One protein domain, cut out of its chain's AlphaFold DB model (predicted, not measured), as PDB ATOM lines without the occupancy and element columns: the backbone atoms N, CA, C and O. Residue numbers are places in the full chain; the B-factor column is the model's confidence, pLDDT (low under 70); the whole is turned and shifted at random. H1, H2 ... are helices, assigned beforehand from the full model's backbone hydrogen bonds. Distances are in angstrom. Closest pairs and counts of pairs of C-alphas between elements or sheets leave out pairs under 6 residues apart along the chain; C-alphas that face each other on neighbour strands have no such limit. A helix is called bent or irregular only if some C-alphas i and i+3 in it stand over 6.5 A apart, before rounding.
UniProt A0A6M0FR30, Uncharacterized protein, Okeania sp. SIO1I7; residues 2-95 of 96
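This is residues 2 to 95 of the 96 residues of an uncharacterized protein of Okeania sp. SIO1I7 (UniProt A0A6M0FR30). Long helical arm H3a makes the middle of an open, flat zigzag; H3b folds back on it, H2 makes a corner at its start, and residues 2 to 15, H1, and 83 to 95, mainly H4, stick out. The printed part has 94 residues, with four named helices, H1 to H4 in order, and no named strand: all helix. It is extended, radius of gyration of the C-alphas 19.9 A, spans 53 by 44 by 14 A.

H1, residues 2 to 16, begins at C-alpha 2 (174.962, 152.118, 207.617). H2 is residues 19 to 30. H3, residues 35 to 80, one helix by its hydrogen bonds, is bent, C-alphas 64 and 67 being 9.1 A apart: H3a is residues 35 to 64, 41.9 A long, H3b 67 to 80. H4, residues 82 to 93, ends at C-alpha 93 (193.349, 114.370, 169.937).

H1 and H2 are close but not clearly touching. H2 touches H3a with residues 24 to 28 alone, closest C-alphas Leu 28 and Thr 37, 6.2 A. H3a and H3b touch, opposite ways at a steep tilt of 39 degrees, closest C-alphas Gly 53 and Gly 78, 3.8 A. H3b and H4 meet only through their link. Every O i to N i+4 pair is within hydrogen-bond range in H1, H2 and H4, 24 of 26 in H3a and 8 of 10 in H3b.

The farthest C-alphas, Ser 3 and Phe 95, are 61.8 A apart. The printed part has no cut, its links are tight, and no printed residue is under 70 in pLDDT.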
ATOM      1  N   SER A   2     173.518 152.264 207.335       74.06
ATOM      2  CA  SER A   2     174.962 152.118 207.617       74.06
ATOM      3  C   SER A   2     175.327 150.866 208.426       74.06
ATOM      4  O   SER A   2     176.283 150.189 208.081       74.06
ATOM      5  N   SER A   3     174.540 150.504 209.445       82.38
ATOM      6  CA  SER A   3     174.832 149.357 210.321       82.38
ATOM      7  C   SER A   3     174.871 148.012 209.592       82.38
ATOM      8  O   SER A   3     175.702 147.168 209.901       82.38
ATOM      9  N   LEU A   4     174.002 147.818 208.600       86.50
ATOM     10  CA  LEU A   4     173.904 146.566 207.845       86.50
ATOM     11  C   LEU A   4     175.100 146.386 206.896       86.50
ATOM     12  O   LEU A   4     175.624 145.287 206.761       86.50
ATOM     13  N   ILE A   5     175.578 147.488 206.312       90.25
ATOM     14  CA  ILE A   5     176.797 147.512 205.494       90.25
ATOM     15  C   ILE A   5     178.026 147.249 206.370       90.25
ATOM     16  O   ILE A   5     178.886 146.466 205.985       90.25
ATOM     17  N   THR A   6     178.096 147.845 207.565       91.69
ATOM     18  CA  THR A   6     179.185 147.570 208.515       91.69
ATOM     19  C   THR A   6     179.231 146.093 208.896       91.69
ATOM     20  O   THR A   6     180.295 145.498 208.803       91.69
ATOM     21  N   VAL A   7     178.090 145.481 209.234       92.25
ATOM     22  CA  VAL A   7     178.019 144.042 209.552       92.25
ATOM     23  C   VAL A   7     178.472 143.186 208.371       92.25
ATOM     24  O   VAL A   7     179.266 142.271 208.559       92.25
ATOM     25  N   PHE A   8     178.014 143.490 207.153       92.12
ATOM     26  CA  PHE A   8     178.436 142.758 205.958       92.12
ATOM     27  C   PHE A   8     179.950 142.855 205.733       92.12
ATOM     28  O   PHE A   8     180.606 141.840 205.528       92.12
ATOM     29  N   ASN A   9     180.524 144.055 205.844       93.06
ATOM     30  CA  ASN A   9     181.962 144.256 205.677       93.06
ATOM     31  C   ASN A   9     182.775 143.524 206.752       93.06
ATOM     32  O   ASN A   9     183.803 142.929 206.434       93.06
ATOM     33  N   THR A  10     182.306 143.515 208.003       93.00
ATOM     34  CA  THR A  10     182.930 142.726 209.074       93.00
ATOM     35  C   THR A  10     182.906 141.236 208.735       93.00
ATOM     36  O   THR A  10     183.950 140.603 208.794       93.00
ATOM     37  N   LEU A  11     181.773 140.696 208.267       92.62
ATOM     38  CA  LEU A  11     181.669 139.286 207.867       92.62
ATOM     39  C   LEU A  11     182.620 138.915 206.722       92.62
ATOM     40  O   LEU A  11     183.199 137.834 206.743       92.62
ATOM     41  N   ILE A  12     182.790 139.796 205.734       90.75
ATOM     42  CA  ILE A  12     183.761 139.579 204.652       90.75
ATOM     43  C   ILE A  12     185.188 139.582 205.201       90.75
ATOM     44  O   ILE A  12     185.967 138.696 204.868       90.75
ATOM     45  N   THR A  13     185.511 140.525 206.086       91.94
ATOM     46  CA  THR A  13     186.846 140.615 206.697       91.94
ATOM     47  C   THR A  13     187.152 139.371 207.537       91.94
ATOM     48  O   THR A  13     188.242 138.808 207.453       91.94
ATOM     49  N   ASP A  14     186.168 138.899 208.303       92.31
ATOM     50  CA  ASP A  14     186.274 137.685 209.110       92.31
ATOM     51  C   ASP A  14     186.424 136.434 208.232       92.31
ATOM     52  O   ASP A  14     187.186 135.535 208.578       92.31
ATOM     53  N   LEU A  15     185.744 136.379 207.078       89.69
ATOM     54  CA  LEU A  15     185.866 135.293 206.101       89.69
ATOM     55  C   LEU A  15     187.246 135.280 205.426       89.69
ATOM     56  O   LEU A  15     187.849 134.216 205.282       89.69
ATOM     57  N   GLU A  16     187.765 136.450 205.053       90.00
ATOM     58  CA  GLU A  16     189.108 136.603 204.486       90.00
ATOM     59  C   GLU A  16     190.203 136.219 205.486       90.00
ATOM     60  O   GLU A  16     191.241 135.696 205.080       90.00
ATOM     61  N   ALA A  17     189.974 136.406 206.787       91.75
ATOM     62  CA  ALA A  17     190.911 135.994 207.829       91.75
ATOM     63  C   ALA A  17     191.006 134.462 208.006       91.75
ATOM     64  O   ALA A  17     191.913 133.982 208.693       91.75
ATOM     65  N   ILE A  18     190.110 133.675 207.393       93.62
ATOM     66  CA  ILE A  18     190.138 132.212 207.486       93.62
ATOM     67  C   ILE A  18     191.204 131.647 206.525       93.62
ATOM     68  O   ILE A  18     191.077 131.785 205.306       93.62
ATOM     69  N   PRO A  19     192.220 130.916 207.024       90.56
ATOM     70  CA  PRO A  19     193.310 130.413 206.186       90.56
ATOM     71  C   PRO A  19     192.840 129.431 205.104       90.56
ATOM     72  O   PRO A  19     193.383 129.429 204.005       90.56
ATOM     73  N   SER A  20     191.803 128.626 205.363       89.56
ATOM     74  CA  SER A  20     191.238 127.720 204.352       89.56
ATOM     75  C   SER A  20     190.549 128.455 203.200       89.56
ATOM     76  O   SER A  20     190.589 127.970 202.071       89.56
ATOM     77  N   PHE A  21     189.956 129.625 203.455       89.88
ATOM     78  CA  PHE A  21     189.370 130.458 202.406       89.88
ATOM     79  C   PHE A  21     190.462 131.068 201.517       89.88
ATOM     80  O   PHE A  21     190.356 131.015 200.295       89.88
ATOM     81  N   GLN A  22     191.552 131.549 202.121       91.06
ATOM     82  CA  GLN A  22     192.719 132.062 201.392       91.06
ATOM     83  C   GLN A  22     193.363 130.989 200.505       91.06
ATOM     84  O   GLN A  22     193.651 131.254 199.339       91.06
ATOM     85  N   ILE A  23     193.533 129.767 201.027       91.50
ATOM     86  CA  ILE A  23     194.056 128.630 200.253       91.50
ATOM     87  C   ILE A  23     193.122 128.315 199.083       91.50
ATOM     88  O   ILE A  23     193.572 128.269 197.948       91.50
ATOM     89  N   PHE A  24     191.812 128.207 199.324       91.19
ATOM     90  CA  PHE A  24     190.848 127.946 198.254       91.19
ATOM     91  C   PHE A  24     190.891 128.998 197.132       91.19
ATOM     92  O   PHE A  24     190.880 128.636 195.957       91.19
ATOM     93  N   ILE A  25     190.954 130.290 197.473       91.69
ATOM     94  CA  ILE A  25     191.062 131.369 196.480       91.69
ATOM     95  C   ILE A  25     192.404 131.308 195.743       91.69
ATOM     96  O   ILE A  25     192.430 131.470 194.522       91.69
ATOM     97  N   SER A  26     193.502 131.039 196.452       92.69
ATOM     98  CA  SER A  26     194.823 130.847 195.846       92.69
ATOM     99  C   SER A  26     194.813 129.692 194.842       92.69
ATOM    100  O   SER A  26     195.247 129.876 193.704       92.69
ATOM    101  N   ASP A  27     194.261 128.537 195.212       93.00
ATOM    102  CA  ASP A  27     194.136 127.364 194.339       93.00
ATOM    103  C   ASP A  27     193.278 127.688 193.101       93.00
ATOM    104  O   ASP A  27     193.634 127.344 191.974       93.00
ATOM    105  N   LEU A  28     192.175 128.431 193.281       90.25
ATOM    106  CA  LEU A  28     191.320 128.909 192.186       90.25
ATOM    107  C   LEU A  28     192.074 129.803 191.191       90.25
ATOM    108  O   LEU A  28     191.901 129.647 189.983       90.25
ATOM    109  N   VAL A  29     192.873 130.750 191.691       92.44
ATOM    110  CA  VAL A  29     193.597 131.738 190.871       92.44
ATOM    111  C   VAL A  29     194.811 131.119 190.185       92.44
ATOM    112  O   VAL A  29     195.091 131.430 189.029       92.44
ATOM    113  N   THR A  30     195.530 130.241 190.880       92.00
ATOM    114  CA  THR A  30     196.696 129.529 190.334       92.00
ATOM    115  C   THR A  30     196.304 128.403 189.377       92.00
ATOM    116  O   THR A  30     197.141 127.941 188.603       92.00
ATOM    117  N   GLY A  31     195.031 127.996 189.382       85.25
ATOM    118  CA  GLY A  31     194.524 126.899 188.562       85.25
ATOM    119  C   GLY A  31     194.861 125.521 189.130       85.25
ATOM    120  O   GLY A  31     194.818 124.533 188.396       85.25
ATOM    121  N   GLU A  32     195.198 125.437 190.418       91.00
ATOM    122  CA  GLU A  32     195.433 124.169 191.094       91.00
ATOM    123  C   GLU A  32     194.111 123.402 191.268       91.00
ATOM    124  O   GLU A  32     193.114 123.894 191.814       91.00
ATOM    125  N   ILE A  33     194.085 122.163 190.770       88.44
ATOM    126  CA  ILE A  33     192.900 121.304 190.826       88.44
ATOM    127  C   ILE A  33     192.960 120.461 192.101       88.44
ATOM    128  O   ILE A  33     193.428 119.321 192.095       88.44
ATOM    129  N   THR A  34     192.456 121.018 193.200       92.31
ATOM    130  CA  THR A  34     192.129 120.273 194.419       92.31
ATOM    131  C   THR A  34     190.687 119.763 194.348       92.31
ATOM    132  O   THR A  34     189.910 120.146 193.472       92.31
ATOM    133  N   LEU A  35     190.279 118.883 195.269       90.56
ATOM    134  CA  LEU A  35     188.905 118.362 195.282       90.56
ATOM    135  C   LEU A  35     187.864 119.489 195.404       90.56
ATOM    136  O   LEU A  35     186.820 119.448 194.753       90.56
ATOM    137  N   LEU A  36     188.156 120.504 196.224       91.00
ATOM    138  CA  LEU A  36     187.248 121.621 196.461       91.00
ATOM    139  C   LEU A  36     187.138 122.522 195.224       91.00
ATOM    140  O   LEU A  36     186.026 122.878 194.827       91.00
ATOM    141  N   THR A  37     188.264 122.845 194.580       92.62
ATOM    142  CA  THR A  37     188.257 123.651 193.351       92.62
ATOM    143  C   THR A  37     187.622 122.889 192.188       92.62
ATOM    144  O   THR A  37     186.848 123.472 191.431       92.62
ATOM    145  N   ALA A  38     187.833 121.573 192.093       90.88
ATOM    146  CA  ALA A  38     187.187 120.719 191.099       90.88
ATOM    147  C   ALA A  38     185.657 120.706 191.240       90.88
ATOM    148  O   ALA A  38     184.951 120.879 190.248       90.88
ATOM    149  N   ILE A  39     185.128 120.542 192.461       93.25
ATOM    150  CA  ILE A  39     183.678 120.591 192.714       93.25
ATOM    151  C   ILE A  39     183.116 121.975 192.371       93.25
ATOM    152  O   ILE A  39     182.054 122.066 191.754       93.25
ATOM    153  N   PHE A  40     183.833 123.046 192.724       93.88
ATOM    154  CA  PHE A  40     183.442 124.412 192.384       93.88
ATOM    155  C   PHE A  40     183.335 124.613 190.865       93.88
ATOM    156  O   PHE A  40     182.288 125.037 190.367       93.88
ATOM    157  N   TRP A  41     184.376 124.239 190.117       91.88
ATOM    158  CA  TRP A  41     184.387 124.329 188.657       91.88
ATOM    159  C   TRP A  41     183.328 123.443 188.008       91.88
ATOM    160  O   TRP A  41     182.676 123.871 187.057       91.88
ATOM    161  N   LEU A  42     183.102 122.239 188.536       91.25
ATOM    162  CA  LEU A  42     182.057 121.339 188.055       91.25
ATOM    163  C   LEU A  42     180.659 121.928 188.278       91.25
ATOM    164  O   LEU A  42     179.819 121.858 187.380       91.25
ATOM    165  N   GLY A  43     180.415 122.554 189.429       93.50
ATOM    166  CA  GLY A  43     179.173 123.275 189.706       93.50
ATOM    167  C   GLY A  43     178.962 124.448 188.748       93.50
ATOM    168  O   GLY A  43     177.888 124.573 188.154       93.50
ATOM    169  N   LEU A  44     180.002 125.260 188.530       94.19
ATOM    170  CA  LEU A  44     179.956 126.388 187.599       94.19
ATOM    171  C   LEU A  44     179.691 125.924 186.158       94.19
ATOM    172  O   LEU A  44     178.784 126.435 185.497       94.19
ATOM    173  N   ALA A  45     180.431 124.917 185.692       92.50
ATOM    174  CA  ALA A  45     180.260 124.330 184.366       92.50
ATOM    175  C   ALA A  45     178.856 123.737 184.190       92.50
ATOM    176  O   ALA A  45     178.214 123.965 183.163       92.50
ATOM    177  N   SER A  46     178.345 123.037 185.206       93.38
ATOM    178  CA  SER A  46     176.990 122.477 185.200       93.38
ATOM    179  C   SER A  46     175.930 123.574 185.102       93.38
ATOM    180  O   SER A  46     175.013 123.462 184.294       93.38
ATOM    181  N   GLY A  47     176.075 124.664 185.861       95.31
ATOM    182  CA  GLY A  47     175.156 125.803 185.809       95.31
ATOM    183  C   GLY A  47     175.110 126.460 184.428       95.31
ATOM    184  O   GLY A  47     174.031 126.636 183.861       95.31
ATOM    185  N   ILE A  48     176.279 126.751 183.848       95.50
ATOM    186  CA  ILE A  48     176.380 127.308 182.489       95.50
ATOM    187  C   ILE A  48     175.765 126.342 181.470       95.50
ATOM    188  O   ILE A  48     175.010 126.760 180.592       95.50
ATOM    189  N   SER A  49     176.047 125.047 181.610       95.00
ATOM    190  CA  SER A  49     175.543 124.004 180.722       95.00
ATOM    191  C   SER A  49     174.017 123.862 180.775       95.00
ATOM    192  O   SER A  49     173.384 123.753 179.727       95.00
ATOM    193  N   ILE A  50     173.405 123.953 181.960       96.44
ATOM    194  CA  ILE A  50     171.942 123.956 182.120       96.44
ATOM    195  C   ILE A  50     171.329 125.169 181.417       96.44
ATOM    196  O   ILE A  50     170.349 125.026 180.690       96.44
ATOM    197  N   ILE A  51     171.905 126.362 181.598       96.94
ATOM    198  CA  ILE A  51     171.383 127.589 180.978       96.94
ATOM    199  C   ILE A  51     171.486 127.496 179.452       96.94
ATOM    200  O   ILE A  51     170.500 127.715 178.748       96.94
ATOM    201  N   ALA A  52     172.658 127.125 178.937       94.62
ATOM    202  CA  ALA A  52     172.883 126.965 177.505       94.62
ATOM    203  C   ALA A  52     171.986 125.870 176.907       94.62
ATOM    204  O   ALA A  52     171.368 126.073 175.861       94.62
ATOM    205  N   GLY A  53     171.858 124.737 177.600       95.12
ATOM    206  CA  GLY A  53     170.984 123.636 177.219       95.12
ATOM    207  C   GLY A  53     169.516 124.050 177.184       95.12
ATOM    208  O   GLY A  53     168.827 123.759 176.211       95.12
ATOM    209  N   ALA A  54     169.035 124.781 178.192       96.81
ATOM    210  CA  ALA A  54     167.660 125.276 178.237       96.81
ATOM    211  C   ALA A  54     167.361 126.219 177.064       96.81
ATOM    212  O   ALA A  54     166.333 126.068 176.402       96.81
ATOM    213  N   ILE A  55     168.283 127.140 176.758       96.81
ATOM    214  CA  ILE A  55     168.177 128.031 175.594       96.81
ATOM    215  C   ILE A  55     168.144 127.216 174.293       96.81
ATOM    216  O   ILE A  55     167.282 127.453 173.445       96.81
ATOM    217  N   GLY A  56     169.029 126.226 174.148       94.38
ATOM    218  CA  GLY A  56     169.059 125.335 172.984       94.38
ATOM    219  C   GLY A  56     167.778 124.512 172.827       94.38
ATOM    220  O   GLY A  56     167.234 124.417 171.728       94.38
ATOM    221  N   GLY A  57     167.246 123.985 173.932       95.12
ATOM    222  CA  GLY A  57     165.988 123.243 173.962       95.12
ATOM    223  C   GLY A  57     164.806 124.103 173.531       95.12
ATOM    224  O   GLY A  57     164.043 123.695 172.653       95.12
ATOM    225  N   ILE A  58     164.698 125.326 174.064       97.25
ATOM    226  CA  ILE A  58     163.704 126.315 173.620       97.25
ATOM    227  C   ILE A  58     163.859 126.581 172.122       97.25
ATOM    228  O   ILE A  58     162.869 126.561 171.394       97.25
ATOM    229  N   TRP A  59     165.077 126.834 171.645       96.56
ATOM    230  CA  TRP A  59     165.302 127.171 170.241       96.56
ATOM    231  C   TRP A  59     164.872 126.041 169.297       96.56
ATOM    232  O   TRP A  59     164.221 126.306 168.287       96.56
ATOM    233  N   LEU A  60     165.158 124.790 169.663       94.25
ATOM    234  CA  LEU A  60     164.876 123.622 168.833       94.25
ATOM    235  C   LEU A  60     163.409 123.171 168.897       94.25
ATOM    236  O   LEU A  60     162.802 122.893 167.866       94.25
ATOM    237  N   ALA A  61     162.837 123.081 170.101       94.62
ATOM    238  CA  ALA A  61     161.602 122.331 170.337       94.62
ATOM    239  C   ALA A  61     160.423 123.182 170.835       94.62
ATOM    240  O   ALA A  61     159.342 122.638 171.079       94.62
ATOM    241  N   ARG A  62     160.566 124.516 170.949       95.44
ATOM    242  CA  ARG A  62     159.480 125.397 171.440       95.44
ATOM    243  C   ARG A  62     158.157 125.239 170.699       95.44
ATOM    244  O   ARG A  62     157.112 125.428 171.313       95.44
ATOM    245  N   LYS A  63     158.195 124.968 169.390       94.25
ATOM    246  CA  LYS A  63     156.999 124.905 168.537       94.25
ATOM    247  C   LYS A  63     156.134 123.691 168.873       94.25
ATOM    248  O   LYS A  63     154.917 123.788 168.788       94.25
ATOM    249  N   ASP A  64     156.770 122.594 169.274       95.62
ATOM    250  CA  ASP A  64     156.109 121.298 169.431       95.62
ATOM    251  C   ASP A  64     155.879 120.946 170.908       95.62
ATOM    252  O   ASP A  64     154.857 120.362 171.253       95.62
ATOM    253  N   LEU A  65     156.796 121.345 171.796       93.88
ATOM    254  CA  LEU A  65     156.748 121.036 173.231       93.88
ATOM    255  C   LEU A  65     156.285 122.217 174.099       93.88
ATOM    256  O   LEU A  65     156.021 122.056 175.292       93.88
ATOM    257  N   GLY A  66     156.208 123.418 173.524       95.94
ATOM    258  CA  GLY A  66     156.016 124.655 174.274       95.94
ATOM    259  C   GLY A  66     157.286 125.111 175.000       95.94
ATOM    260  O   GLY A  66     158.283 124.399 175.097       95.94
ATOM    261  N   TYR A  67     157.262 126.341 175.515       95.75
ATOM    262  CA  TYR A  67     158.455 126.993 176.067       95.75
ATOM    263  C   TYR A  67     158.991 126.304 177.331       95.75
ATOM    264  O   TYR A  67     160.186 126.053 177.443       95.75
ATOM    265  N   SER A  68     158.101 125.968 178.272       95.31
ATOM    266  CA  SER A  68     158.484 125.408 179.575       95.31
ATOM    267  C   SER A  68     159.103 124.013 179.447       95.31
ATOM    268  O   SER A  68     160.206 123.778 179.936       95.31
ATOM    269  N   LEU A  69     158.441 123.099 178.727       95.38
ATOM    270  CA  LEU A  69     158.940 121.732 178.563       95.38
ATOM    271  C   LEU A  69     160.244 121.711 177.755       95.38
ATOM    272  O   LEU A  69     161.182 121.014 178.129       95.38
ATOM    273  N   ALA A  70     160.335 122.526 176.700       96.25
ATOM    274  CA  ALA A  70     161.552 122.662 175.906       96.25
ATOM    275  C   ALA A  70     162.740 123.188 176.738       96.25
ATOM    276  O   ALA A  70     163.849 122.672 176.612       96.25
ATOM    277  N   ALA A  71     162.502 124.153 177.631       96.81
ATOM    278  CA  ALA A  71     163.516 124.664 178.550       96.81
ATOM    279  C   ALA A  71     163.954 123.612 179.578       96.81
ATOM    280  O   ALA A  71     165.149 123.455 179.816       96.81
ATOM    281  N   MET A  72     163.009 122.868 180.164       96.44
ATOM    282  CA  MET A  72     163.314 121.831 181.155       96.44
ATOM    283  C   MET A  72     164.113 120.678 180.546       96.44
ATOM    284  O   MET A  72     165.135 120.285 181.101       96.44
ATOM    285  N   ILE A  73     163.684 120.166 179.387       95.50
ATOM    286  CA  ILE A  73     164.392 119.091 178.679       95.50
ATOM    287  C   ILE A  73     165.763 119.582 178.213       95.50
ATOM    288  O   ILE A  73     166.766 118.922 178.470       95.50
ATOM    289  N   GLY A  74     165.833 120.767 177.603       94.25
ATOM    290  CA  GLY A  74     167.101 121.368 177.206       94.25
ATOM    291  C   GLY A  74     168.061 121.547 178.383       94.25
ATOM    292  O   GLY A  74     169.229 121.191 178.278       94.25
ATOM    293  N   GLY A  75     167.575 122.043 179.520       95.12
ATOM    294  CA  GLY A  75     168.388 122.241 180.718       95.12
ATOM    295  C   GLY A  75     168.868 120.932 181.340       95.12
ATOM    296  O   GLY A  75     170.026 120.845 181.740       95.12
ATOM    297  N   LEU A  76     168.023 119.896 181.366       94.19
ATOM    298  CA  LEU A  76     168.390 118.564 181.856       94.19
ATOM    299  C   LEU A  76     169.457 117.900 180.972       94.19
ATOM    300  O   LEU A  76     170.396 117.292 181.483       94.19
ATOM    301  N   PHE A  77     169.315 118.012 179.650       92.38
ATOM    302  CA  PHE A  77     170.232 117.388 178.695       92.38
ATOM    303  C   PHE A  77     171.433 118.260 178.319       92.38
ATOM    304  O   PHE A  77     172.367 117.738 177.718       92.38
ATOM    305  N   GLY A  78     171.461 119.539 178.704       92.56
ATOM    306  CA  GLY A  78     172.620 120.418 178.528       92.56
ATOM    307  C   GLY A  78     173.902 119.781 179.078       92.56
ATOM    308  O   GLY A  78     174.829 119.543 178.300       92.56
ATOM    309  N   PRO A  79     173.934 119.397 180.371       91.50
ATOM    310  CA  PRO A  79     175.085 118.716 180.967       91.50
ATOM    311  C   PRO A  79     175.389 117.359 180.325       91.50
ATOM    312  O   PRO A  79     176.549 117.026 180.097       91.50
ATOM    313  N   ALA A  80     174.359 116.582 179.977       90.31
ATOM    314  CA  ALA A  80     174.538 115.281 179.330       90.31
ATOM    315  C   ALA A  80     175.146 115.401 177.919       90.31
ATOM    316  O   ALA A  80     175.920 114.538 177.497       90.31
ATOM    317  N   GLY A  81     174.851 116.492 177.205       85.12
ATOM    318  CA  GLY A  81     175.389 116.801 175.878       85.12
ATOM    319  C   GLY A  81     176.903 117.028 175.852       85.12
ATOM    320  O   GLY A  81     177.517 116.946 174.788       85.12
ATOM    321  N   VAL A  82     177.531 117.235 177.013       86.88
ATOM    322  CA  VAL A  82     178.992 117.312 177.132       86.88
ATOM    323  C   VAL A  82     179.647 115.961 176.819       86.88
ATOM    324  O   VAL A  82     180.741 115.939 176.259       86.88
ATOM    325  N   ILE A  83     178.982 114.829 177.093       88.81
ATOM    326  CA  ILE A  83     179.562 113.489 176.898       88.81
ATOM    327  C   ILE A  83     179.929 113.241 175.419       88.81
ATOM    328  O   ILE A  83     181.096 112.940 175.152       88.81
ATOM    329  N   PRO A  84     179.021 113.415 174.434       88.88
ATOM    330  CA  PRO A  84     179.390 113.316 173.020       88.88
ATOM    331  C   PRO A  84     180.500 114.285 172.601       88.88
ATOM    332  O   PRO A  84     181.393 113.895 171.853       88.88
ATOM    333  N   ALA A  85     180.478 115.529 173.090       89.12
ATOM    334  CA  ALA A  85     181.490 116.530 172.747       89.12
ATOM    335  C   ALA A  85     182.891 116.125 173.238       89.12
ATOM    336  O   ALA A  85     183.864 116.247 172.494       89.12
ATOM    337  N   VAL A  86     182.986 115.573 174.453       90.69
ATOM    338  CA  VAL A  86     184.236 115.038 175.011       90.69
ATOM    339  C   VAL A  86     184.737 113.851 174.191       90.69
ATOM    340  O   VAL A  86     185.920 113.804 173.864       90.69
ATOM    341  N   ILE A  87     183.855 112.924 173.802       94.19
ATOM    342  CA  ILE A  87     184.228 111.783 172.947       94.19
ATOM    343  C   ILE A  87     184.823 112.273 171.621       94.19
ATOM    344  O   ILE A  87     185.875 111.789 171.208       94.19
ATOM    345  N   VAL A  88     184.185 113.254 170.973       94.44
ATOM    346  CA  VAL A  88     184.687 113.844 169.722       94.44
ATOM    347  C   VAL A  88     186.032 114.540 169.939       94.44
ATOM    348  O   VAL A  88     186.957 114.314 169.162       94.44
ATOM    349  N   GLY A  89     186.181 115.327 171.008       92.69
ATOM    350  CA  GLY A  89     187.443 115.997 171.338       92.69
ATOM    351  C   GLY A  89     188.597 115.016 171.563       92.69
ATOM    352  O   GLY A  89     189.672 115.185 170.992       92.69
ATOM    353  N   LEU A  90     188.357 113.941 172.320       93.31
ATOM    354  CA  LEU A  90     189.339 112.874 172.540       93.31
ATOM    355  C   LEU A  90     189.670 112.117 171.249       93.31
ATOM    356  O   LEU A  90     190.828 111.778 171.010       93.31
ATOM    357  N   ALA A  91     188.671 111.869 170.399       95.25
ATOM    358  CA  ALA A  91     188.889 111.233 169.107       95.25
ATOM    359  C   ALA A  91     189.777 112.089 168.193       95.25
ATOM    360  O   ALA A  91     190.656 111.537 167.543       95.25
ATOM    361  N   ILE A  92     189.593 113.414 168.173       96.12
ATOM    362  CA  ILE A  92     190.447 114.340 167.409       96.12
ATOM    363  C   ILE A  92     191.875 114.334 167.960       96.12
ATOM    364  O   ILE A  92     192.818 114.205 167.182       96.12
ATOM    365  N   LEU A  93     192.035 114.405 169.286       94.50
ATOM    366  CA  LEU A  93     193.349 114.370 169.937       94.50
ATOM    367  C   LEU A  93     194.140 113.098 169.621       94.50
ATOM    368  O   LEU A  93     195.358 113.148 169.579       94.50
ATOM    369  N   LYS A  94     193.482 111.967 169.353       92.00
ATOM    370  CA  LYS A  94     194.167 110.734 168.929       92.00
ATOM    371  C   LYS A  94     194.942 110.890 167.608       92.00
ATOM    372  O   LYS A  94     195.849 110.101 167.350       92.00
ATOM    373  N   PHE A  95     194.552 111.830 166.750       89.38
ATOM    374  CA  PHE A  95     195.161 112.045 165.433       89.38
ATOM    375  C   PHE A  95     196.173 113.198 165.401       89.38
ATOM    376  O   PHE A  95     196.726 113.469 164.333       89.38
TER     377      PHE A  95